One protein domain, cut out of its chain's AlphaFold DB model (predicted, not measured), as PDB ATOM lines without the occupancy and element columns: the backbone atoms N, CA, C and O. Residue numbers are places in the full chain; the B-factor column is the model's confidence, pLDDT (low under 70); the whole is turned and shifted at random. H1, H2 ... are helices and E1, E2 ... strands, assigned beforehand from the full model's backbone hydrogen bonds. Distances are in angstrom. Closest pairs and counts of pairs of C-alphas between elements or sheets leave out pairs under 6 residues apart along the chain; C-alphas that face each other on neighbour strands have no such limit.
ATOM      1  N   ALA A  33      22.111  35.501 -22.577       98.25
ATOM      2  CA  ALA A  33      22.024  34.949 -21.229       98.25
ATOM      3  C   ALA A  33      20.562  34.645 -20.849       98.25
ATOM      4  O   ALA A  33      19.639  34.955 -21.598       98.25
ATOM      5  N   GLY A  34      20.343  34.017 -19.690       97.94
ATOM      6  CA  GLY A  34      18.991  33.676 -19.241       97.94
ATOM      7  C   GLY A  34      18.109  34.911 -19.029       97.94
ATOM      8  O   GLY A  34      18.590  35.939 -18.549       97.94
ATOM      9  N   ASP A  35      16.822  34.787 -19.351       98.12
ATOM     10  CA  ASP A  35      15.814  35.827 -19.131       98.12
ATOM     11  C   ASP A  35      15.203  35.681 -17.728       98.12
ATOM     12  O   ASP A  35      14.617  34.655 -17.377       98.12
ATOM     13  N   PHE A  36      15.339  36.714 -16.897       97.44
ATOM     14  CA  PHE A  36      14.837  36.703 -15.528       97.44
ATOM     15  C   PHE A  36      13.308  36.623 -15.438       97.44
ATOM     16  O   PHE A  36      12.788  36.009 -14.506       97.44
ATOM     17  N   ILE A  37      12.575  37.178 -16.406       97.19
ATOM     18  CA  ILE A  37      11.112  37.082 -16.465       97.19
ATOM     19  C   ILE A  37      10.709  35.628 -16.700       97.19
ATOM     20  O   ILE A  37       9.814  35.128 -16.023       97.19
ATOM     21  N   GLU A  38      11.394  34.924 -17.604       97.75
ATOM     22  CA  GLU A  38      11.155  33.494 -17.829       97.75
ATOM     23  C   GLU A  38      11.508  32.666 -16.590       97.75
ATOM     24  O   GLU A  38      10.703  31.843 -16.153       97.75
ATOM     25  N   LEU A  39      12.672  32.911 -15.980       97.12
ATOM     26  CA  LEU A  39      13.146  32.191 -14.791       97.12
ATOM     27  C   LEU A  39      12.225  32.363 -13.572       97.12
ATOM     28  O   LEU A  39      12.116  31.453 -12.750       97.12
ATOM     29  N   THR A  40      11.563  33.515 -13.452       95.81
ATOM     30  CA  THR A  40      10.662  33.852 -12.337       95.81
ATOM     31  C   THR A  40       9.192  33.551 -12.615       95.81
ATOM     32  O   THR A  40       8.342  33.825 -11.764       95.81
ATOM     33  N   GLN A  41       8.870  32.935 -13.760       96.62
ATOM     34  CA  GLN A  41       7.506  32.502 -14.038       96.62
ATOM     35  C   GLN A  41       6.987  31.597 -12.927       96.62
ATOM     36  O   GLN A  41       7.619  30.618 -12.517       96.62
ATOM     37  N   HIS A  42       5.777  31.907 -12.484       95.06
ATOM     38  CA  HIS A  42       5.040  31.110 -11.530       95.06
ATOM     39  C   HIS A  42       3.677  30.741 -12.102       95.06
ATOM     40  O   HIS A  42       3.102  31.447 -12.930       95.06
ATOM     41  N   GLY A  43       3.119  29.647 -11.615       95.31
ATOM     42  CA  GLY A  43       1.791  29.209 -12.003       95.31
ATOM     43  C   GLY A  43       1.336  28.033 -11.168       95.31
ATOM     44  O   GLY A  43       2.024  27.592 -10.249       95.31
ATOM     45  N   GLU A  44       0.158  27.523 -11.490       95.31
ATOM     46  CA  GLU A  44      -0.372  26.358 -10.806       95.31
ATOM     47  C   GLU A  44       0.200  25.067 -11.399       95.31
ATOM     48  O   GLU A  44       0.173  24.845 -12.610       95.31
ATOM     49  N   LYS A  45       0.696  24.187 -10.533       93.56
ATOM     50  CA  LYS A  45       1.088  22.821 -10.875       93.56
ATOM     51  C   LYS A  45       0.537  21.884  -9.811       93.56
ATOM     52  O   LYS A  45       0.827  22.045  -8.627       93.56
ATOM     53  N   ASN A  46      -0.254  20.899 -10.235       93.44
ATOM     54  CA  ASN A  46      -0.924  19.937  -9.352       93.44
ATOM     55  C   ASN A  46      -1.768  20.599  -8.240       93.44
ATOM     56  O   ASN A  46      -1.755  20.124  -7.108       93.44
ATOM     57  N   GLY A  47      -2.467  21.701  -8.540       92.38
ATOM     58  CA  GLY A  47      -3.307  22.409  -7.564       92.38
ATOM     59  C   GLY A  47      -2.567  23.388  -6.646       92.38
ATOM     60  O   GLY A  47      -3.187  23.972  -5.762       92.38
ATOM     61  N   TYR A  48      -1.255  23.581  -6.825       88.06
ATOM     62  CA  TYR A  48      -0.445  24.473  -5.991       88.06
ATOM     63  C   TYR A  48       0.281  25.521  -6.826       88.06
ATOM     64  O   TYR A  48       0.794  25.218  -7.900       88.06
ATOM     65  N   GLN A  49       0.392  26.739  -6.295       90.62
ATOM     66  CA  GLN A  49       1.250  27.780  -6.863       90.62
ATOM     67  C   GLN A  49       2.723  27.364  -6.740       90.62
ATOM     68  O   GLN A  49       3.174  26.985  -5.660       90.62
ATOM     69  N   GLN A  50       3.465  27.409  -7.844       91.75
ATOM     70  CA  GLN A  50       4.853  26.958  -7.955       91.75
ATOM     71  C   GLN A  50       5.643  27.905  -8.859       91.75
ATOM     72  O   GLN A  50       5.097  28.451  -9.817       91.75
ATOM     73  N   ALA A  51       6.941  28.038  -8.602       93.06
ATOM     74  CA  ALA A  51       7.867  28.591  -9.581       93.06
ATOM     75  C   ALA A  51       8.142  27.526 -10.654       93.06
ATOM     76  O   ALA A  51       8.524  26.396 -10.337       93.06
ATOM     77  N   LEU A  52       7.886  27.859 -11.915       95.25
ATOM     78  CA  LEU A  52       7.828  26.881 -13.002       95.25
ATOM     79  C   LEU A  52       9.206  26.583 -13.593       95.25
ATOM     80  O   LEU A  52       9.474  25.440 -13.958       95.25
ATOM     81  N   ASN A  53      10.078  27.594 -13.626       96.38
ATOM     82  CA  ASN A  53      11.312  27.580 -14.412       96.38
ATOM     83  C   ASN A  53      12.577  27.751 -13.559       96.38
ATOM     84  O   ASN A  53      13.604  28.205 -14.058       96.38
ATOM     85  N   ILE A  54      12.528  27.378 -12.274       93.38
ATOM     86  CA  ILE A  54      13.732  27.374 -11.434       93.38
ATOM     87  C   ILE A  54      14.776  26.431 -12.064       93.38
ATOM     88  O   ILE A  54      14.485  25.240 -12.223       93.38
ATOM     89  N   PRO A  55      16.001  26.910 -12.364       95.12
ATOM     90  CA  PRO A  55      17.057  26.074 -12.922       95.12
ATOM     91  C   PRO A  55      17.375  24.867 -12.040       95.12
ATOM     92  O   PRO A  55      17.558  24.976 -10.822       95.12
ATOM     93  N   ALA A  56      17.459  23.697 -12.671       94.62
ATOM     94  CA  ALA A  56      17.750  22.431 -12.001       94.62
ATOM     95  C   ALA A  56      19.188  21.933 -12.236       94.62
ATOM     96  O   ALA A  56      19.608  20.953 -11.616       94.62
ATOM     97  N   ASP A  57      19.942  22.606 -13.101       95.44
ATOM     98  CA  ASP A  57      21.281  22.254 -13.580       95.44
ATOM     99  C   ASP A  57      22.413  23.035 -12.885       95.44
ATOM    100  O   ASP A  57      23.597  22.773 -13.111       95.44
ATOM    101  N   THR A  58      22.083  23.907 -11.930       96.12
ATOM    102  CA  THR A  58      23.034  24.693 -11.123       96.12
ATOM    103  C   THR A  58      23.645  23.910  -9.944       96.12
ATOM    104  O   THR A  58      24.075  24.473  -8.937       96.12
ATOM    105  N   GLY A  59      23.771  22.587 -10.087       94.75
ATOM    106  CA  GLY A  59      24.391  21.683  -9.109       94.75
ATOM    107  C   GLY A  59      23.428  21.126  -8.055       94.75
ATOM    108  O   GLY A  59      22.280  21.560  -7.947       94.75
ATOM    109  N   THR A  60      23.905  20.137  -7.292       94.56
ATOM    110  CA  THR A  60      23.160  19.524  -6.180       94.56
ATOM    111  C   THR A  60      22.948  20.557  -5.069       94.56
ATOM    112  O   THR A  60      23.922  21.193  -4.661       94.56
ATOM    113  N   PRO A  61      21.708  20.763  -4.591       94.69
ATOM    114  CA  PRO A  61      21.428  21.773  -3.581       94.69
ATOM    115  C   PRO A  61      22.032  21.406  -2.223       94.69
ATOM    116  O   PRO A  61      21.923  20.271  -1.764       94.69
ATOM    117  N   VAL A  62      22.603  22.404  -1.556       94.31
ATOM    118  CA  VAL A  62      22.980  22.351  -0.142       94.31
ATOM    119  C   VAL A  62      21.734  22.639   0.680       94.31
ATOM    120  O   VAL A  62      21.122  23.698   0.521       94.31
ATOM    121  N   GLN A  63      21.355  21.702   1.547       93.88
ATOM    122  CA  GLN A  63      20.147  21.814   2.358       93.88
ATOM    123  C   GLN A  63      20.479  21.989   3.833       93.88
ATOM    124  O   GLN A  63      21.306  21.264   4.381       93.88
ATOM    125  N   TYR A  64      19.820  22.945   4.483       91.69
ATOM    126  CA  TYR A  64      19.992  23.187   5.913       91.69
ATOM    127  C   TYR A  64      18.746  23.831   6.526       91.69
ATOM    128  O   TYR A  64      17.968  24.514   5.855       91.69
ATOM    129  N   ALA A  65      18.548  23.598   7.823       91.44
ATOM    130  CA  ALA A  65      17.527  24.292   8.596       91.44
ATOM    131  C   ALA A  65      18.008  25.709   8.933       91.44
ATOM    132  O   ALA A  65      19.156  25.904   9.328       91.44
ATOM    133  N   GLY A  66      17.126  26.692   8.802       90.06
ATOM    134  CA  GLY A  66      17.430  28.080   9.121       90.06
ATOM    135  C   GLY A  66      16.168  28.883   9.395       90.06
ATOM    136  O   GLY A  66      15.121  28.338   9.746       90.06
ATOM    137  N   SER A  67      16.268  30.192   9.211       88.75
ATOM    138  CA  SER A  67      15.129  31.104   9.267       88.75
ATOM    139  C   SER A  67      15.080  31.990   8.027       88.75
ATOM    140  O   SER A  67      15.992  31.958   7.193       88.75
ATOM    141  N   THR A  68      13.997  32.750   7.859       87.31
ATOM    142  CA  THR A  68      13.958  33.785   6.815       87.31
ATOM    143  C   THR A  68      14.879  34.952   7.181       87.31
ATOM    144  O   THR A  68      15.219  35.159   8.344       87.31
ATOM    145  N   THR A  69      15.299  35.739   6.192       77.25
ATOM    146  CA  THR A  69      16.302  36.803   6.382       77.25
ATOM    147  C   THR A  69      15.756  38.080   7.029       77.25
ATOM    148  O   THR A  69      16.537  38.971   7.348       77.25
ATOM    149  N   GLY A  70      14.438  38.163   7.252       74.94
ATOM    150  CA  GLY A  70      13.767  39.356   7.775       74.94
ATOM    151  C   GLY A  70      13.807  40.555   6.808       74.94
ATOM    152  O   GLY A  70      14.548  40.541   5.827       74.94
ATOM    153  N   PRO A  71      13.008  41.607   7.064       72.88
ATOM    154  CA  PRO A  71      12.914  42.775   6.181       72.88
ATOM    155  C   PRO A  71      14.058  43.785   6.359       72.88
ATOM    156  O   PRO A  71      14.086  44.809   5.688       72.88
ATOM    157  N   GLY A  72      14.980  43.562   7.298       72.50
ATOM    158  CA  GLY A  72      16.025  44.529   7.607       72.50
ATOM    159  C   GLY A  72      17.248  43.888   8.237       72.50
ATOM    160  O   GLY A  72      17.179  42.806   8.819       72.50
ATOM    161  N   TYR A  73      18.375  44.582   8.138       72.62
ATOM    162  CA  TYR A  73      19.636  44.123   8.702       72.62
ATOM    163  C   TYR A  73      19.705  44.433  10.200       72.62
ATOM    164  O   TYR A  73      19.924  45.574  10.601       72.62
ATOM    165  N   ASN A  74      19.471  43.421  11.031       79.81
ATOM    166  CA  ASN A  74      19.588  43.503  12.484       79.81
ATOM    167  C   ASN A  74      19.895  42.115  13.078       79.81
ATOM    168  O   ASN A  74      19.902  41.113  12.368       79.81
ATOM    169  N   GLU A  75      20.150  42.061  14.384       80.31
ATOM    170  CA  GLU A  75      20.495  40.823  15.104       80.31
ATOM    171  C   GLU A  75      19.267  40.027  15.583       80.31
ATOM    172  O   GLU A  75      19.400  38.988  16.230       80.31
ATOM    173  N   LYS A  76      18.048  40.495  15.286       82.00
ATOM    174  CA  LYS A  76      16.821  39.778  15.636       82.00
ATOM    175  C   LYS A  76      16.549  38.735  14.563       82.00
ATOM    176  O   LYS A  76      16.167  39.056  13.441       82.00
ATOM    177  N   GLY A  77      16.717  37.470  14.935       78.31
ATOM    178  CA  GLY A  77      16.359  36.351  14.072       78.31
ATOM    179  C   GLY A  77      14.881  36.390  13.681       78.31
ATOM    180  O   GLY A  77      14.016  36.742  14.486       78.31
ATOM    181  N   SER A  78      14.590  36.005  12.439       85.81
ATOM    182  CA  SER A  78      13.212  35.814  11.997       85.81
ATOM    183  C   SER A  78      12.517  34.719  12.819       85.81
ATOM    184  O   SER A  78      13.139  33.688  13.098       85.81
ATOM    185  N   PRO A  79      11.228  34.891  13.174       84.75
ATOM    186  CA  PRO A  79      10.456  33.862  13.867       84.75
ATOM    187  C   PRO A  79      10.110  32.659  12.972       84.75
ATOM    188  O   PRO A  79       9.682  31.626  13.482       84.75
ATOM    189  N   PHE A  80      10.271  32.781  11.650       87.19
ATOM    190  CA  PHE A  80       9.912  31.735  10.696       87.19
ATOM    191  C   PHE A  80      11.052  30.744  10.523       87.19
ATOM    192  O   PHE A  80      12.131  31.114  10.060       87.19
ATOM    193  N   GLN A  81      10.787  29.483  10.854       87.62
ATOM    194  CA  GLN A  81      11.708  28.373  10.629       87.62
ATOM    195  C   GLN A  81      11.498  27.820   9.224       87.62
ATOM    196  O   GLN A  81      10.371  27.515   8.832       87.62
ATOM    197  N   VAL A  82      12.584  27.691   8.471       91.88
ATOM    198  CA  VAL A  82      12.531  27.269   7.070       91.88
ATOM    199  C   VAL A  82      13.588  26.216   6.779       91.88
ATOM    200  O   VAL A  82      14.621  26.141   7.450       91.88
ATOM    201  N   THR A  83      13.355  25.427   5.738       93.19
ATOM    202  CA  THR A  83      14.406  24.616   5.116       93.19
ATOM    203  C   THR A  83      14.918  25.345   3.885       93.19
ATOM    204  O   THR A  83      14.148  25.628   2.967       93.19
ATOM    205  N   TRP A  84      16.212  25.645   3.866       94.12
ATOM    206  CA  TRP A  84      16.889  26.217   2.709       94.12
ATOM    207  C   TRP A  84      17.370  25.114   1.771       94.12
ATOM    208  O   TRP A  84      17.815  24.060   2.222       94.12
ATOM    209  N   SER A  85      17.296  25.384   0.472       95.19
ATOM    210  CA  SER A  85      17.821  24.576  -0.627       95.19
ATOM    211  C   SER A  85      18.605  25.512  -1.545       95.19
ATOM    212  O   SER A  85      18.024  26.247  -2.342       95.19
ATOM    213  N   VAL A  86      19.930  25.558  -1.378       93.94
ATOM    214  CA  VAL A  86      20.806  26.505  -2.087       93.94
ATOM    215  C   VAL A  86      21.612  25.783  -3.150       93.94
ATOM    216  O   VAL A  86      22.438  24.925  -2.835       93.94
ATOM    217  N   ARG A  87      21.406  26.138  -4.421       95.19
ATOM    218  CA  ARG A  87      22.194  25.570  -5.519       95.19
ATOM    219  C   ARG A  87      23.535  26.295  -5.678       95.19
ATOM    220  O   ARG A  87      23.553  27.523  -5.724       95.19
ATOM    221  N   PRO A  88      24.661  25.560  -5.739       93.00
ATOM    222  CA  PRO A  88      25.990  26.152  -5.582       93.00
ATOM    223  C   PRO A  88      26.586  26.731  -6.870       93.00
ATOM    224  O   PRO A  88      27.539  27.506  -6.795       93.00
ATOM    225  N   LYS A  89      26.104  26.331  -8.054       95.31
ATOM    226  CA  LYS A  89      26.646  26.825  -9.328       95.31
ATOM    227  C   LYS A  89      25.890  28.061  -9.791       95.31
ATOM    228  O   LYS A  89      24.714  28.248  -9.503       95.31
ATOM    229  N   VAL A  90      26.598  28.875 -10.559       95.69
ATOM    230  CA  VAL A  90      26.099  30.143 -11.074       95.69
ATOM    231  C   VAL A  90      25.497  29.954 -12.464       95.69
ATOM    232  O   VAL A  90      26.118  29.315 -13.313       95.69
ATOM    233  N   ALA A  91      24.349  30.579 -12.718       97.19
ATOM    234  CA  ALA A  91      23.847  30.824 -14.072       97.19
ATOM    235  C   ALA A  91      23.995  32.309 -14.448       97.19
ATOM    236  O   ALA A  91      23.985  33.192 -13.589       97.19
ATOM    237  N   LYS A  92      24.174  32.593 -15.741       98.19
ATOM    238  CA  LYS A  92      24.229  33.968 -16.253       98.19
ATOM    239  C   LYS A  92      22.822  34.440 -16.602       98.19
ATOM    240  O   LYS A  92      22.098  33.710 -17.276       98.19
ATOM    241  N   VAL A  93      22.483  35.656 -16.196       98.31
ATOM    242  CA  VAL A  93      21.181  36.283 -16.459       98.31
ATOM    243  C   VAL A  93      21.401  37.643 -17.112       98.31
ATOM    244  O   VAL A  93      22.289  38.387 -16.689       98.31
ATOM    245  N   ASP A  94      20.617  37.958 -18.142       98.38
ATOM    246  CA  ASP A  94      20.662  39.262 -18.805       98.38
ATOM    247  C   ASP A  94      20.167  40.348 -17.843       98.38
ATOM    248  O   ASP A  94      19.015  40.335 -17.400       98.38
ATOM    249  N   ILE A  95      21.022  41.321 -17.538       97.50
ATOM    250  CA  ILE A  95      20.697  42.428 -16.635       97.50
ATOM    251  C   ILE A  95      19.494  43.252 -17.117       97.50
ATOM    252  O   ILE A  95      18.742  43.767 -16.290       97.50
ATOM    253  N   ALA A  96      19.268  43.347 -18.432       97.75
ATOM    254  CA  ALA A  96      18.120  44.072 -18.969       97.75
ATOM    255  C   ALA A  96      16.786  43.395 -18.603       97.75
ATOM    256  O   ALA A  96      15.807  44.085 -18.317       97.75
ATOM    257  N   SER A  97      16.752  42.059 -18.552       98.06
ATOM    258  CA  SER A  97      15.557  41.302 -18.154       98.06
ATOM    259  C   SER A  97      15.207  41.486 -16.672       98.06
ATOM    260  O   SER A  97      14.033  41.602 -16.328       98.06
ATOM    261  N   VAL A  98      16.219  41.606 -15.803       96.62
ATOM    262  CA  VAL A  98      16.027  41.930 -14.379       96.62
ATOM    263  C   VAL A  98      15.441  43.329 -14.227       96.62
ATOM    264  O   VAL A  98      14.462  43.496 -13.512       96.62
ATOM    265  N   GLY A  99      15.997  44.316 -14.939       96.19
ATOM    266  CA  GLY A  99      15.479  45.687 -14.919       96.19
ATOM    267  C   GLY A  99      14.002  45.749 -15.305       96.19
ATOM    268  O   GLY A  99      13.212  46.340 -14.581       96.19
ATOM    269  N   LYS A 100      13.618  45.051 -16.380       97.12
ATOM    270  CA  LYS A 100      12.220  44.968 -16.818       97.12
ATOM    271  C   LYS A 100      11.316  44.265 -15.799       97.12
ATOM    272  O   LYS A 100      10.178  44.674 -15.617       97.12
ATOM    273  N   TRP A 101      11.801  43.219 -15.133       97.25
ATOM    274  CA  TRP A 101      11.038  42.539 -14.081       97.25
ATOM    275  C   TRP A 101      10.773  43.443 -12.868       97.25
ATOM    276  O   TRP A 101       9.698  43.374 -12.277       97.25
ATOM    277  N   CYS A 102      11.717  44.325 -12.526       96.25
ATOM    278  CA  CYS A 102      11.542  45.314 -11.460       96.25
ATOM    279  C   CYS A 102      10.541  46.433 -11.809       96.25
ATOM    280  O   CYS A 102      10.146  47.178 -10.920       96.25
ATOM    281  N   GLU A 103      10.139  46.592 -13.075       96.44
ATOM    282  CA  GLU A 103       9.130  47.592 -13.458       96.44
ATOM    283  C   GLU A 103       7.709  47.150 -13.086       96.44
ATOM    284  O   GLU A 103       6.876  47.993 -12.755       96.44
ATOM    285  N   ASP A 104       7.428  45.845 -13.156       95.25
ATOM    286  CA  ASP A 104       6.114  45.275 -12.857       95.25
ATOM    287  C   ASP A 104       6.221  43.773 -12.547       95.25
ATOM    288  O   ASP A 104       6.515  42.947 -13.418       95.25
ATOM    289  N   ASN A 105       5.963  43.404 -11.292       95.56
ATOM    290  CA  ASN A 105       5.805  42.016 -10.872       95.56
ATOM    291  C   ASN A 105       4.806  41.900  -9.713       95.56
ATOM    292  O   ASN A 105       4.597  42.825  -8.931       95.56
ATOM    293  N   VAL A 106       4.223  40.706  -9.560       95.06
ATOM    294  CA  VAL A 106       3.186  40.413  -8.551       95.06
ATOM    295  C   VAL A 106       3.664  40.548  -7.098       95.06
ATOM    296  O   VAL A 106       2.854  40.491  -6.174       95.06
ATOM    297  N   PHE A 107       4.974  40.658  -6.876       94.25
ATOM    298  CA  PHE A 107       5.570  40.759  -5.549       94.25
ATOM    299  C   PHE A 107       5.814  42.212  -5.122       94.25
ATOM    300  O   PHE A 107       6.193  42.415  -3.972       94.25
ATOM    301  N   GLU A 108       5.552  43.188  -6.004       95.19
ATOM    302  CA  GLU A 108       5.829  44.622  -5.803       95.19
ATOM    303  C   GLU A 108       7.321  44.923  -5.566       95.19
ATOM    304  O   GLU A 108       7.684  45.875  -4.880       95.19
TER     305      GLU A 108
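AT A GLANCE: This is residues 33 to 108 of the 130 residues of an uncharacterized protein of Chromatiales bacterium (UniProt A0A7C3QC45). A loose, open frame is built on one long strand, E4, which bends sharply: its first part pairs with E3 in a hairpin whose loop tip, residues 71 to 76, sticks out, and its other end runs into the short helix H2. H1 packs on H2, and E1 and E2 form a small second hairpin away from the first. The printed part has 76 residues, with two helices and four strands in the order H1 E1 E2 E3 E4 H2; both two-stranded sheets are antiparallel and the class is mixed, helices and strands. It is loose, with a radius of gyration of the C-alphas of 14.9 A, and spans 35 by 31 by 30 A.

HOW THE PARTS SIT: E3, residues 62 to 67, and E4, residues 81 to 94, form an antiparallel hairpin at 124 degrees; N 62 and O 86 are 2.8 A apart and N 82 and O 66 2.9 A, within hydrogen-bond range. E4 bends by 80 degrees at residue 89. H2, residues 95 to 101, and H1, residues 36 to 39, touch, their closest C-alphas being those of Phe 36 and Ser 97, 5.3 A apart. The closest C-alphas of H1 and E4 are those of Phe 36 and Val 93, 6.4 A apart. E1, residues 42 to 45, and E2, residues 48 to 51, form the other antiparallel hairpin, at 138 degrees, with N 43 and O 50 2.9 A apart. E1 and E4 are apart, and so are E2 and E3. Every O i to N i+4 pair of H2 is within hydrogen-bond range; H1 is too short for such a pair.

IN THESE COORDINATES: E4 measures 32.6 A from C-alpha 81 at (11.708, 28.373, 10.629) to C-alpha 94 at (20.662, 39.262, -18.805). E3 measures 15.1 A, H2 10.0 A, E2 9.9 A, E1 9.2 A and H1 4.9 A. H1 begins at C-alpha 36 at (14.837, 36.703, -15.528).

THE WHOLE: The C-alphas farthest apart, those of Asn 46 and Glu 75, are 38.6 A apart. The printed part has no cut. The link from E3 to E4, 13 residues, is long. The mean pLDDT of the printed part is 92.3, and no printed residue is under 70.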